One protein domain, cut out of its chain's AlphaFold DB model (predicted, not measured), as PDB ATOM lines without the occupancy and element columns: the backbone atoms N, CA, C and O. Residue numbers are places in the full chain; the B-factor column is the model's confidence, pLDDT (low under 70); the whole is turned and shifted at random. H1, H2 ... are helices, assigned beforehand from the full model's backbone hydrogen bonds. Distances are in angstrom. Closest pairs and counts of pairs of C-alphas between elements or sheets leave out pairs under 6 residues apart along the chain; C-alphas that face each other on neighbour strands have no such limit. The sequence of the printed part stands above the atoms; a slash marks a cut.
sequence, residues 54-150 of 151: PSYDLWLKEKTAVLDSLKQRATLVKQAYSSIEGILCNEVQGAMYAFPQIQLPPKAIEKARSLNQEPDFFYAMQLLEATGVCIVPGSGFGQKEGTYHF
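Overview. This is residues 54 to 150 of the 151 residues of an uncharacterized protein of Oesophagostomum dentatum (UniProt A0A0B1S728). One long straight helix, H1, leads through a long loop, residues 83 to 105, into a small head of two short helices, H2 and H3, set about perpendicular to each other with a tight link between them, and a second long loop, residues 132 to 150, follows H3. The first part of H1 sticks out as a bare arm with residues 54 to 66, while the stretch 83 to 105 folds back beside the later part of H1 before it returns to the head. Short strand-like pairings tie residues 101 to 102 to residues 87 to 88 and to residues 148 to 149. The printed part has 97 residues with three named helices, in the order H1, H2, H3, and no named strand; its class is all helix. It is loose, with a radius of gyration of the C-alphas of 17.4 A, and spans 64 by 25 by 20 A, the arm adding to its length.

Arrangement. Start with H1, residues 56 to 82, which touches no helix; residues 54 to 66, of which 56 to 66 belong to H1, stand free. Go on through the long link of 23 residues to H2, residues 106 to 114, which is apart from H1. A tight link of 4 residues leads to H3, residues 119 to 131, which is also apart from H1. H2 and H3 touch, with the C-alphas of Ala 112 and Pro 119 the closest at 5.1 A; H3 does so with residues 119 to 122 alone. Their lines are about perpendicular, at 86 degrees. Look along the backbones of H1, H2 and H3: in each, every O i to N i+4 pair is within hydrogen-bond range. Outside the helices, residues 101 to 102 pair antiparallel with residues 87 to 88 and with residues 148 to 149.

Along the chain. Find C-alpha 56 at (30.662, 15.193, -60.269); from there H1 runs 38.8 A to C-alpha 82 at (46.121, -13.131, -38.677). H2 begins at Pro 106 and ends at Ser 114, 12.2 A from first to last C-alpha. H3 runs 18.1 A from Pro 119 to Thr 131, where you find C-alpha 131 at (45.120, -1.691, -23.000).

Size, cuts and confidence. The two C-alphas farthest apart are those of Pro 54 and Ser 114, at 63.8 A. Without the residues that stand free, the body of 84 residues spans 45 by 27 by 23 A. The printed part has no cut, and residues 83 to 105 and 132 to 150 are long stretches with no named element. The mean pLDDT of the printed part is 97.2, and no printed residue is under 70.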
ATOM      1  N   PRO A  54      28.425  20.014 -62.193       98.19
ATOM      2  CA  PRO A  54      29.585  20.784 -61.732       98.19
ATOM      3  C   PRO A  54      30.405  20.131 -60.610       98.19
ATOM      4  O   PRO A  54      31.603  20.379 -60.498       98.19
ATOM      5  N   SER A  55      29.774  19.315 -59.760       97.81
ATOM      6  CA  SER A  55      30.411  18.664 -58.607       97.81
ATOM      7  C   SER A  55      30.763  17.192 -58.833       97.81
ATOM      8  O   SER A  55      31.293  16.562 -57.916       97.81
ATOM      9  N   TYR A  56      30.500  16.628 -60.020       98.31
ATOM     10  CA  TYR A  56      30.662  15.193 -60.269       98.31
ATOM     11  C   TYR A  56      32.087  14.696 -60.035       98.31
ATOM     12  O   TYR A  56      32.292  13.745 -59.280       98.31
ATOM     13  N   ASP A  57      33.074  15.363 -60.633       98.38
ATOM     14  CA  ASP A  57      34.472  14.933 -60.545       98.38
ATOM     15  C   ASP A  57      34.996  15.007 -59.105       98.38
ATOM     16  O   ASP A  57      35.724  14.119 -58.651       98.38
ATOM     17  N   LEU A  58      34.580  16.036 -58.358       98.31
ATOM     18  CA  LEU A  58      34.921  16.177 -56.945       98.31
ATOM     19  C   LEU A  58      34.279  15.063 -56.108       98.31
ATOM     20  O   LEU A  58      34.985  14.374 -55.373       98.31
ATOM     21  N   TRP A  59      32.974  14.835 -56.276       97.38
ATOM     22  CA  TRP A  59      32.247  13.770 -55.584       97.38
ATOM     23  C   TRP A  59      32.861  12.391 -55.853       97.38
ATOM     24  O   TRP A  59      33.069  11.606 -54.924       97.38
ATOM     25  N   LEU A  60      33.188  12.092 -57.116       97.94
ATOM     26  CA  LEU A  60      33.774  10.811 -57.504       97.94
ATOM     27  C   LEU A  60      35.151  10.622 -56.867       97.94
ATOM     28  O   LEU A  60      35.438   9.543 -56.339       97.94
ATOM     29  N   LYS A  61      35.981  11.671 -56.873       98.31
ATOM     30  CA  LYS A  61      37.298  11.667 -56.231       98.31
ATOM     31  C   LYS A  61      37.188  11.392 -54.731       98.31
ATOM     32  O   LYS A  61      37.875  10.505 -54.227       98.31
ATOM     33  N   GLU A  62      36.322  12.112 -54.023       97.94
ATOM     34  CA  GLU A  62      36.150  11.972 -52.571       97.94
ATOM     35  C   GLU A  62      35.596  10.598 -52.192       97.94
ATOM     36  O   GLU A  62      36.154   9.910 -51.331       97.94
ATOM     37  N   LYS A  63      34.540  10.149 -52.882       96.81
ATOM     38  CA  LYS A  63      33.954   8.819 -52.682       96.81
ATOM     39  C   LYS A  63      34.998   7.720 -52.872       96.81
ATOM     40  O   LYS A  63      35.090   6.820 -52.038       96.81
ATOM     41  N   THR A  64      35.760   7.785 -53.961       97.94
ATOM     42  CA  THR A  64      36.768   6.770 -54.290       97.94
ATOM     43  C   THR A  64      37.882   6.759 -53.248       97.94
ATOM     44  O   THR A  64      38.180   5.700 -52.702       97.94
ATOM     45  N   ALA A  65      38.398   7.929 -52.858       98.31
ATOM     46  CA  ALA A  65      39.431   8.033 -51.829       98.31
ATOM     47  C   ALA A  65      38.995   7.425 -50.480       98.31
ATOM     48  O   ALA A  65      39.773   6.720 -49.830       98.31
ATOM     49  N   VAL A  66      37.742   7.647 -50.065       97.00
ATOM     50  CA  VAL A  66      37.196   7.046 -48.837       97.00
ATOM     51  C   VAL A  66      37.114   5.523 -48.952       97.00
ATOM     52  O   VAL A  66      37.525   4.820 -48.026       97.00
ATOM     53  N   LEU A  67      36.603   4.999 -50.071       96.69
ATOM     54  CA  LEU A  67      36.478   3.552 -50.282       96.69
ATOM     55  C   LEU A  67      37.844   2.860 -50.362       96.69
ATOM     56  O   LEU A  67      38.023   1.804 -49.753       96.69
ATOM     57  N   ASP A  68      38.822   3.478 -51.019       97.81
ATOM     58  CA  ASP A  68      40.187   2.957 -51.095       97.81
ATOM     59  C   ASP A  68      40.855   2.930 -49.716       97.81
ATOM     60  O   ASP A  68      41.445   1.919 -49.328       97.81
ATOM     61  N   SER A  69      40.692   3.993 -48.921       97.19
ATOM     62  CA  SER A  69      41.174   4.033 -47.535       97.19
ATOM     63  C   SER A  69      40.545   2.936 -46.667       97.19
ATOM     64  O   SER A  69      41.219   2.327 -45.830       97.19
ATOM     65  N   LEU A  70      39.249   2.660 -46.841       96.62
ATOM     66  CA  LEU A  70      38.564   1.579 -46.125       96.62
ATOM     67  C   LEU A  70      39.084   0.205 -46.550       96.62
ATOM     68  O   LEU A  70      39.367  -0.624 -45.688       96.62
ATOM     69  N   LYS A  71      39.292  -0.015 -47.850       96.88
ATOM     70  CA  LYS A  71      39.868  -1.256 -48.383       96.88
ATOM     71  C   LYS A  71      41.279  -1.515 -47.846       96.88
ATOM     72  O   LYS A  71      41.603  -2.640 -47.457       96.88
ATOM     73  N   GLN A  72      42.112  -0.476 -47.785       97.25
ATOM     74  CA  GLN A  72      43.450  -0.571 -47.199       97.25
ATOM     75  C   GLN A  72      43.384  -0.938 -45.713       97.25
ATOM     76  O   GLN A  72      44.035  -1.892 -45.290       97.25
ATOM     77  N   ARG A  73      42.545  -0.250 -44.925       97.25
ATOM     78  CA  ARG A  73      42.364  -0.556 -43.495       97.25
ATOM     79  C   ARG A  73      41.820  -1.963 -43.257       97.25
ATOM     80  O   ARG A  73      42.335  -2.655 -42.390       97.25
ATOM     81  N   ALA A  74      40.851  -2.411 -44.050       96.88
ATOM     82  CA  ALA A  74      40.323  -3.774 -43.995       96.88
ATOM     83  C   ALA A  74      41.430  -4.825 -44.206       96.88
ATOM     84  O   ALA A  74      41.526  -5.797 -43.454       96.88
ATOM     85  N   THR A  75      42.316  -4.586 -45.178       96.50
ATOM     86  CA  THR A  75      43.472  -5.453 -45.455       96.50
ATOM     87  C   THR A  75      44.447  -5.477 -44.279       96.50
ATOM     88  O   THR A  75      44.853  -6.554 -43.840       96.50
ATOM     89  N   LEU A  76      44.781  -4.302 -43.734       96.62
ATOM     90  CA  LEU A  76      45.687  -4.170 -42.591       96.62
ATOM     91  C   LEU A  76      45.139  -4.867 -41.343       96.62
ATOM     92  O   LEU A  76      45.869  -5.607 -40.696       96.62
ATOM     93  N   VAL A  77      43.854  -4.682 -41.030       96.38
ATOM     94  CA  VAL A  77      43.196  -5.323 -39.881       96.38
ATOM     95  C   VAL A  77      43.241  -6.844 -40.008       96.38
ATOM     96  O   VAL A  77      43.650  -7.527 -39.070       96.38
ATOM     97  N   LYS A  78      42.903  -7.387 -41.186       95.56
ATOM     98  CA  LYS A  78      42.974  -8.833 -41.432       95.56
ATOM     99  C   LYS A  78      44.395  -9.367 -41.260       95.56
ATOM    100  O   LYS A  78      44.576 -10.416 -40.646       95.56
ATOM    101  N   GLN A  79      45.395  -8.670 -41.802       96.38
ATOM    102  CA  GLN A  79      46.805  -9.059 -41.683       96.38
ATOM    103  C   GLN A  79      47.290  -8.997 -40.232       96.38
ATOM    104  O   GLN A  79      47.905  -9.951 -39.765       96.38
ATOM    105  N   ALA A  80      46.961  -7.921 -39.514       96.50
ATOM    106  CA  ALA A  80      47.328  -7.740 -38.116       96.50
ATOM    107  C   ALA A  80      46.745  -8.855 -37.243       96.50
ATOM    108  O   ALA A  80      47.496  -9.536 -36.551       96.50
ATOM    109  N   TYR A  81      45.440  -9.124 -37.333       96.31
ATOM    110  CA  TYR A  81      44.829 -10.201 -36.551       96.31
ATOM    111  C   TYR A  81      45.361 -11.581 -36.928       96.31
ATOM    112  O   TYR A  81      45.646 -12.373 -36.041       96.31
ATOM    113  N   SER A  82      45.570 -11.846 -38.220       93.50
ATOM    114  CA  SER A  82      46.121 -13.131 -38.677       93.50
ATOM    115  C   SER A  82      47.580 -13.353 -38.250       93.50
ATOM    116  O   SER A  82      48.071 -14.472 -38.346       93.50
ATOM    117  N   SER A  83      48.289 -12.303 -37.818       97.06
ATOM    118  CA  SER A  83      49.655 -12.403 -37.285       97.06
ATOM    119  C   SER A  83      49.708 -12.734 -35.789       97.06
ATOM    120  O   SER A  83      50.779 -13.052 -35.277       97.06
ATOM    121  N   ILE A  84      48.570 -12.665 -35.088       96.75
ATOM    122  CA  ILE A  84      48.477 -12.935 -33.652       96.75
ATOM    123  C   ILE A  84      48.132 -14.411 -33.450       96.75
ATOM    124  O   ILE A  84      47.137 -14.912 -33.973       96.75
ATOM    125  N   GLU A  85      48.947 -15.108 -32.659       96.62
ATOM    126  CA  GLU A  85      48.696 -16.505 -32.314       96.62
ATOM    127  C   GLU A  85      47.329 -16.669 -31.637       96.62
ATOM    128  O   GLU A  85      46.949 -15.908 -30.747       96.62
ATOM    129  N   GLY A  86      46.576 -17.676 -32.081       96.50
ATOM    130  CA  GLY A  86      45.241 -17.951 -31.562       96.50
ATOM    131  C   GLY A  86      44.161 -16.987 -32.056       96.50
ATOM    132  O   GLY A  86      43.037 -17.079 -31.574       96.50
ATOM    133  N   ILE A  87      44.440 -16.097 -33.017       97.81
ATOM    134  CA  ILE A  87      43.413 -15.276 -33.670       97.81
ATOM    135  C   ILE A  87      43.285 -15.666 -35.145       97.81
ATOM    136  O   ILE A  87      44.233 -15.598 -35.922       97.81
ATOM    137  N   LEU A  88      42.072 -16.044 -35.546       97.06
ATOM    138  CA  LEU A  88      41.723 -16.305 -36.941       97.06
ATOM    139  C   LEU A  88      40.809 -15.193 -37.444       97.06
ATOM    140  O   LEU A  88      39.786 -14.902 -36.829       97.06
ATOM    141  N   CYS A  89      41.148 -14.573 -38.571       96.88
ATOM    142  CA  CYS A  89      40.358 -13.483 -39.133       96.88
ATOM    143  C   CYS A  89      40.036 -13.742 -40.605       96.88
ATOM    144  O   CYS A  89      40.934 -13.874 -41.440       96.88
ATOM    145  N   ASN A  90      38.741 -13.792 -40.916       95.38
ATOM    146  CA  ASN A  90      38.259 -13.874 -42.290       95.38
ATOM    147  C   ASN A  90      38.536 -12.570 -43.048       95.38
ATOM    148  O   ASN A  90      38.763 -11.511 -42.459       95.38
ATOM    149  N   GLU A  91      38.487 -12.633 -44.377       95.06
ATOM    150  CA  GLU A  91      38.584 -11.431 -45.201       95.06
ATOM    151  C   GLU A  91      37.403 -10.487 -44.951       95.06
ATOM    152  O   GLU A  91      36.239 -10.885 -44.991       95.06
ATOM    153  N   VAL A  92      37.708  -9.207 -44.733       95.12
ATOM    154  CA  VAL A  92      36.700  -8.155 -44.578       95.12
ATOM    155  C   VAL A  92      36.347  -7.624 -45.964       95.12
ATOM    156  O   VAL A  92      36.975  -6.700 -46.478       95.12
ATOM    157  N   GLN A  93      35.357  -8.253 -46.597       92.62
ATOM    158  CA  GLN A  93      34.956  -7.945 -47.976       92.62
ATOM    159  C   GLN A  93      34.096  -6.676 -48.099       92.62
ATOM    160  O   GLN A  93      33.967  -6.116 -49.186       92.62
ATOM    161  N   GLY A  94      33.495  -6.214 -47.001       91.56
ATOM    162  CA  GLY A  94      32.606  -5.060 -46.992       91.56
ATOM    163  C   GLY A  94      32.225  -4.622 -45.581       91.56
ATOM    164  O   GLY A  94      32.758  -5.124 -44.594       91.56
ATOM    165  N   ALA A  95      31.281  -3.682 -45.495       92.94
ATOM    166  CA  ALA A  95      30.912  -3.002 -44.253       92.94
ATOM    167  C   ALA A  95      32.126  -2.332 -43.571       92.94
ATOM    168  O   ALA A  95      32.962  -1.743 -44.253       92.94
ATOM    169  N   MET A  96      32.169  -2.342 -42.235       92.62
ATOM    170  CA  MET A  96      33.146  -1.592 -41.428       92.62
ATOM    171  C   MET A  96      33.809  -2.426 -40.326       92.62
ATOM    172  O   MET A  96      34.595  -1.886 -39.555       92.62
ATOM    173  N   TYR A  97      33.483  -3.715 -40.215       95.56
ATOM    174  CA  TYR A  97      33.863  -4.527 -39.062       95.56
ATOM    175  C   TYR A  97      34.541  -5.823 -39.490       95.56
ATOM    176  O   TYR A  97      34.076  -6.496 -40.409       95.56
ATOM    177  N   ALA A  98      35.598  -6.190 -38.772       96.94
ATOM    178  CA  ALA A  98      36.085  -7.561 -38.727       96.94
ATOM    179  C   ALA A  98      35.342  -8.328 -37.623       96.94
ATOM    180  O   ALA A  98      34.802  -7.720 -36.703       96.94
ATOM    181  N   PHE A  99      35.327  -9.656 -37.709       97.75
ATOM    182  CA  PHE A  99      34.794 -10.511 -36.647       97.75
ATOM    183  C   PHE A  99      35.733 -11.700 -36.402       97.75
ATOM    184  O   PHE A  99      35.422 -12.829 -36.790       97.75
ATOM    185  N   PRO A 100      36.952 -11.444 -35.894       97.81
ATOM    186  CA  PRO A 100      37.942 -12.488 -35.664       97.81
ATOM    187  C   PRO A 100      37.480 -13.504 -34.612       97.81
ATOM    188  O   PRO A 100      36.836 -13.153 -33.625       97.81
ATOM    189  N   GLN A 101      37.866 -14.763 -34.813       98.31
ATOM    190  CA  GLN A 101      37.735 -15.836 -33.837       98.31
ATOM    191  C   GLN A 101      38.971 -15.869 -32.937       98.31
ATOM    192  O   GLN A 101      40.097 -15.885 -33.432       98.31
ATOM    193  N   ILE A 102      38.758 -15.957 -31.626       97.75
ATOM    194  CA  ILE A 102      39.803 -16.184 -30.631       97.75
ATOM    195  C   ILE A 102      39.787 -17.658 -30.213       97.75
ATOM    196  O   ILE A 102      38.774 -18.197 -29.760       97.75
ATOM    197  N   GLN A 103      40.933 -18.313 -30.320       97.88
ATOM    198  CA  GLN A 103      41.182 -19.655 -29.813       97.88
ATOM    199  C   GLN A 103      41.628 -19.563 -28.353       97.88
ATOM    200  O   GLN A 103      42.816 -19.519 -28.036       97.88
ATOM    201  N   LEU A 104      40.650 -19.495 -27.451       97.12
ATOM    202  CA  LEU A 104      40.919 -19.410 -26.021       97.12
ATOM    203  C   LEU A 104      41.385 -20.766 -25.465       97.12
ATOM    204  O   LEU A 104      40.755 -21.792 -25.737       97.12
ATOM    205  N   PRO A 105      42.447 -20.799 -24.641       97.31
ATOM    206  CA  PRO A 105      42.869 -22.029 -23.988       97.31
ATOM    207  C   PRO A 105      41.829 -22.477 -22.944       97.31
ATOM    208  O   PRO A 105      41.186 -21.626 -22.319       97.31
ATOM    209  N   PRO A 106      41.721 -23.789 -22.649       97.56
ATOM    210  CA  PRO A 106      40.751 -24.315 -21.682       97.56
ATOM    211  C   PRO A 106      40.786 -23.613 -20.320       97.56
ATOM    212  O   PRO A 106      39.744 -23.273 -19.773       97.56
ATOM    213  N   LYS A 107      41.984 -23.276 -19.822       97.94
ATOM    214  CA  LYS A 107      42.160 -22.556 -18.549       97.94
ATOM    215  C   LYS A 107      41.499 -21.174 -18.542       97.94
ATOM    216  O   LYS A 107      40.966 -20.763 -17.516       97.94
ATOM    217  N   ALA A 108      41.535 -20.448 -19.662       97.75
ATOM    218  CA  ALA A 108      40.887 -19.139 -19.768       97.75
ATOM    219  C   ALA A 108      39.358 -19.283 -19.791       97.75
ATOM    220  O   ALA A 108      38.658 -18.520 -19.131       97.75
ATOM    221  N   ILE A 109      38.853 -20.309 -20.481       98.12
ATOM    222  CA  ILE A 109      37.421 -20.638 -20.531       98.12
ATOM    223  C   ILE A 109      36.908 -21.024 -19.139       98.12
ATOM    224  O   ILE A 109      35.885 -20.515 -18.686       98.12
ATOM    225  N   GLU A 110      37.626 -21.895 -18.431       98.12
ATOM    226  CA  GLU A 110      37.300 -22.293 -17.058       98.12
ATOM    227  C   GLU A 110      37.339 -21.101 -16.101       98.12
ATOM    228  O   GLU A 110      36.443 -20.950 -15.269       98.12
ATOM    229  N   LYS A 111      38.335 -20.217 -16.244       98.25
ATOM    230  CA  LYS A 111      38.424 -19.002 -15.434       98.25
ATOM    231  C   LYS A 111      37.218 -18.091 -15.659       98.25
ATOM    232  O   LYS A 111      36.615 -17.674 -14.672       98.25
ATOM    233  N   ALA A 112      36.834 -17.842 -16.909       98.06
ATOM    234  CA  ALA A 112      35.643 -17.058 -17.233       98.06
ATOM    235  C   ALA A 112      34.376 -17.680 -16.621       98.06
ATOM    236  O   ALA A 112      33.629 -17.009 -15.909       98.06
ATOM    237  N   ARG A 113      34.198 -19.000 -16.774       96.94
ATOM    238  CA  ARG A 113      33.073 -19.739 -16.177       96.94
ATOM    239  C   ARG A 113      33.057 -19.662 -14.651       96.94
ATOM    240  O   ARG A 113      31.988 -19.508 -14.070       96.94
ATOM    241  N   SER A 114      34.219 -19.708 -13.992       98.12
ATOM    242  CA  SER A 114      34.311 -19.563 -12.528       98.12
ATOM    243  C   SER A 114      33.856 -18.188 -12.024       98.12
ATOM    244  O   SER A 114      33.459 -18.059 -10.869       98.12
ATOM    245  N   LEU A 115      33.901 -17.174 -12.893       97.81
ATOM    246  CA  LEU A 115      33.414 -15.818 -12.637       97.81
ATOM    247  C   LEU A 115      31.979 -15.606 -13.144       97.81
ATOM    248  O   LEU A 115      31.488 -14.481 -13.112       97.81
ATOM    249  N   ASN A 116      31.308 -16.668 -13.604       97.38
ATOM    250  CA  ASN A 116      29.986 -16.616 -14.227       97.38
ATOM    251  C   ASN A 116      29.934 -15.662 -15.440       97.38
ATOM    252  O   ASN A 116      28.983 -14.899 -15.611       97.38
ATOM    253  N   GLN A 117      30.990 -15.685 -16.259       97.75
ATOM    254  CA  GLN A 117      31.144 -14.870 -17.463       97.75
ATOM    255  C   GLN A 117      31.306 -15.744 -18.708       97.75
ATOM    256  O   GLN A 117      31.908 -16.821 -18.658       97.75
ATOM    257  N   GLU A 118      30.833 -15.235 -19.846       97.94
ATOM    258  CA  GLU A 118      31.174 -15.804 -21.149       97.94
ATOM    259  C   GLU A 118      32.679 -15.629 -21.434       97.94
ATOM    260  O   GLU A 118      33.247 -14.581 -21.101       97.94
ATOM    261  N   PRO A 119      33.362 -16.616 -22.050       98.31
ATOM    262  CA  PRO A 119      34.811 -16.546 -22.257       98.31
ATOM    263  C   PRO A 119      35.291 -15.363 -23.103       98.31
ATOM    264  O   PRO A 119      36.355 -14.807 -22.828       98.31
ATOM    265  N   ASP A 120      34.521 -14.948 -24.107       98.19
ATOM    266  CA  ASP A 120      34.847 -13.774 -24.921       98.19
ATOM    267  C   ASP A 120      34.579 -12.449 -24.202       98.19
ATOM    268  O   ASP A 120      35.346 -11.505 -24.375       98.19
ATOM    269  N   PHE A 121      33.551 -12.379 -23.353       98.31
ATOM    270  CA  PHE A 121      33.326 -11.239 -22.465       98.31
ATOM    271  C   PHE A 121      34.497 -11.082 -21.494       98.31
ATOM    272  O   PHE A 121      35.030  -9.983 -21.347       98.31
ATOM    273  N   PHE A 122      34.945 -12.183 -20.885       98.44
ATOM    274  CA  PHE A 122      36.125 -12.174 -20.027       98.44
ATOM    275  C   PHE A 122      37.358 -11.664 -20.787       98.44
ATOM    276  O   PHE A 122      38.036 -10.758 -20.311       98.44
ATOM    277  N   TYR A 123      37.613 -12.165 -22.002       98.12
ATOM    278  CA  TYR A 123      38.701 -11.662 -22.845       98.12
ATOM    279  C   TYR A 123      38.573 -10.157 -23.144       98.12
ATOM    280  O   TYR A 123      39.550  -9.424 -22.998       98.12
ATOM    281  N   ALA A 124      37.381  -9.688 -23.524       98.19
ATOM    282  CA  ALA A 124      37.124  -8.281 -23.833       98.19
ATOM    283  C   ALA A 124      37.373  -7.363 -22.629       98.19
ATOM    284  O   ALA A 124      37.993  -6.310 -22.780       98.19
ATOM    285  N   MET A 125      36.956  -7.782 -21.432       98.31
ATOM    286  CA  MET A 125      37.215  -7.044 -20.195       98.31
ATOM    287  C   MET A 125      38.706  -6.997 -19.864       98.31
ATOM    288  O   MET A 125      39.235  -5.918 -19.607       98.31
ATOM    289  N   GLN A 126      39.409  -8.131 -19.952       98.00
ATOM    290  CA  GLN A 126      40.855  -8.162 -19.726       98.00
ATOM    291  C   GLN A 126      41.613  -7.284 -20.736       98.00
ATOM    292  O   GLN A 126      42.563  -6.599 -20.357       98.00
ATOM    293  N   LEU A 127      41.198  -7.278 -22.010       97.81
ATOM    294  CA  LEU A 127      41.785  -6.416 -23.038       97.81
ATOM    295  C   LEU A 127      41.558  -4.935 -22.712       97.81
ATOM    296  O   LEU A 127      42.506  -4.147 -22.774       97.81
ATOM    297  N   LEU A 128      40.331  -4.568 -22.342       98.44
ATOM    298  CA  LEU A 128      39.973  -3.203 -21.968       98.44
ATOM    299  C   LEU A 128      40.787  -2.722 -20.762       98.44
ATOM    300  O   LEU A 128      41.379  -1.649 -20.820       98.44
ATOM    301  N   GLU A 129      40.856  -3.515 -19.696       98.31
ATOM    302  CA  GLU A 129      41.587  -3.159 -18.475       98.31
ATOM    303  C   GLU A 129      43.099  -3.041 -18.711       98.31
ATOM    304  O   GLU A 129      43.742  -2.158 -18.146       98.31
ATOM    305  N   ALA A 130      43.672  -3.892 -19.568       98.31
ATOM    306  CA  ALA A 130      45.109  -3.896 -19.833       98.31
ATOM    307  C   ALA A 130      45.557  -2.838 -20.854       98.31
ATOM    308  O   ALA A 130      46.695  -2.374 -20.791       98.31
ATOM    309  N   THR A 131      44.706  -2.487 -21.825       97.94
ATOM    310  CA  THR A 131      45.120  -1.691 -23.000       97.94
ATOM    311  C   THR A 131      44.265  -0.453 -23.263       97.94
ATOM    312  O   THR A 131      44.643   0.386 -24.079       97.94
ATOM    313  N   GLY A 132      43.103  -0.334 -22.620       98.12
ATOM    314  CA  GLY A 132      42.103   0.690 -22.926       98.12
ATOM    315  C   GLY A 132      41.305   0.429 -24.211       98.12
ATOM    316  O   GLY A 132      40.432   1.225 -24.554       98.12
ATOM    317  N   VAL A 133      41.571  -0.667 -24.932       97.50
ATOM    318  CA  VAL A 133      40.856  -1.012 -26.166       97.50
ATOM    319  C   VAL A 133      39.528  -1.688 -25.825       97.50
ATOM    320  O   VAL A 133      39.493  -2.818 -25.344       97.50
ATOM    321  N   CYS A 134      38.425  -0.989 -26.094       97.94
ATOM    322  CA  CYS A 134      37.072  -1.503 -25.899       97.94
ATOM    323  C   CYS A 134      36.575  -2.210 -27.166       97.94
ATOM    324  O   CYS A 134      36.397  -1.572 -28.204       97.94
ATOM    325  N   ILE A 135      36.340  -3.517 -27.060       97.62
ATOM    326  CA  ILE A 135      35.763  -4.366 -28.111       97.62
ATOM    327  C   ILE A 135      34.410  -4.910 -27.658       97.62
ATOM    328  O   ILE A 135      34.141  -5.007 -26.457       97.62
ATOM    329  N   VAL A 136      33.558  -5.301 -28.604       98.19
ATOM    330  CA  VAL A 136      32.279  -5.949 -28.289       98.19
ATOM    331  C   VAL A 136      32.450  -7.470 -28.367       98.19
ATOM    332  O   VAL A 136      32.834  -7.971 -29.426       98.19
ATOM    333  N   PRO A 137      32.162  -8.232 -27.298       98.25
ATOM    334  CA  PRO A 137      32.324  -9.684 -27.308       98.25
ATOM    335  C   PRO A 137      31.304 -10.372 -28.225       98.25
ATOM    336  O   PRO A 137      30.167  -9.916 -28.384       98.25
ATOM    337  N   GLY A 138      31.708 -11.498 -28.814       98.19
ATOM    338  CA  GLY A 138      30.922 -12.293 -29.761       98.19
ATOM    339  C   GLY A 138      29.600 -12.814 -29.195       98.19
ATOM    340  O   GLY A 138      28.602 -12.884 -29.912       98.19
ATOM    341  N   SER A 139      29.556 -13.090 -27.895       97.12
ATOM    342  CA  SER A 139      28.373 -13.519 -27.147       97.12
ATOM    343  C   SER A 139      27.203 -12.537 -27.260       97.12
ATOM    344  O   SER A 139      26.052 -12.969 -27.242       97.12
ATOM    345  N   GLY A 140      27.463 -11.245 -27.490       96.50
ATOM    346  CA  GLY A 140      26.422 -10.243 -27.749       96.50
ATOM    347  C   GLY A 140      25.767 -10.333 -29.137       96.50
ATOM    348  O   GLY A 140      24.698  -9.760 -29.343       96.50
ATOM    349  N   PHE A 141      26.383 -11.041 -30.087       97.31
ATOM    350  CA  PHE A 141      25.901 -11.187 -31.469       97.31
ATOM    351  C   PHE A 141      25.301 -12.567 -31.762       97.31
ATOM    352  O   PHE A 141      24.642 -12.743 -32.786       97.31
ATOM    353  N   GLY A 142      25.529 -13.534 -30.872       95.75
ATOM    354  CA  GLY A 142      25.330 -14.948 -31.164       95.75
ATOM    355  C   GLY A 142      26.488 -15.514 -31.990       95.75
ATOM    356  O   GLY A 142      27.010 -14.881 -32.906       95.75
ATOM    357  N   GLN A 143      26.913 -16.728 -31.651       97.12
ATOM    358  CA  GLN A 143      28.027 -17.417 -32.301       97.12
ATOM    359  C   GLN A 143      27.875 -18.931 -32.149       97.12
ATOM    360  O   GLN A 143      27.069 -19.407 -31.349       97.12
ATOM    361  N   LYS A 144      28.647 -19.698 -32.923       97.31
ATOM    362  CA  LYS A 144      28.643 -21.160 -32.822       97.31
ATOM    363  C   LYS A 144      29.135 -21.590 -31.436       97.31
ATOM    364  O   LYS A 144      30.125 -21.060 -30.934       97.31
ATOM    365  N   GLU A 145      28.480 -22.583 -30.843       96.69
ATOM    366  CA  GLU A 145      28.911 -23.145 -29.563       96.69
ATOM    367  C   GLU A 145      30.374 -23.617 -29.623       96.69
ATOM    368  O   GLU A 145      30.819 -24.210 -30.610       96.69
ATOM    369  N   GLY A 146      31.135 -23.306 -28.570       96.06
ATOM    370  CA  GLY A 146      32.566 -23.611 -28.485       96.06
ATOM    371  C   GLY A 146      33.470 -22.687 -29.310       96.06
ATOM    372  O   GLY A 146      34.670 -22.940 -29.396       96.06
ATOM    373  N   THR A 147      32.927 -21.624 -29.909       98.00
ATOM    374  CA  THR A 147      33.707 -20.584 -30.596       98.00
ATOM    375  C   THR A 147      33.519 -19.233 -29.919       98.00
ATOM    376  O   THR A 147      32.475 -18.978 -29.323       98.00
ATOM    377  N   TYR A 148      34.538 -18.382 -30.009       98.31
ATOM    378  CA  TYR A 148      34.614 -17.107 -29.302       98.31
ATOM    379  C   TYR A 148      35.111 -16.043 -30.266       98.31
ATOM    380  O   TYR A 148      36.063 -16.295 -31.003       98.31
ATOM    381  N   HIS A 149      34.475 -14.877 -30.276       98.56
ATOM    382  CA  HIS A 149      34.773 -13.813 -31.233       98.56
ATOM    383  C   HIS A 149      34.717 -12.440 -30.570       98.56
ATOM    384  O   HIS A 149      34.307 -12.306 -29.417       98.56
ATOM    385  N   PHE A 150      35.092 -11.409 -31.320       98.19
ATOM    386  CA  PHE A 150      34.820 -10.023 -30.959       98.19
ATOM    387  C   PHE A 150      34.643  -9.147 -32.194       98.19
ATOM    388  O   PHE A 150      34.991  -9.551 -33.305       98.19
TER     389      PHE A 150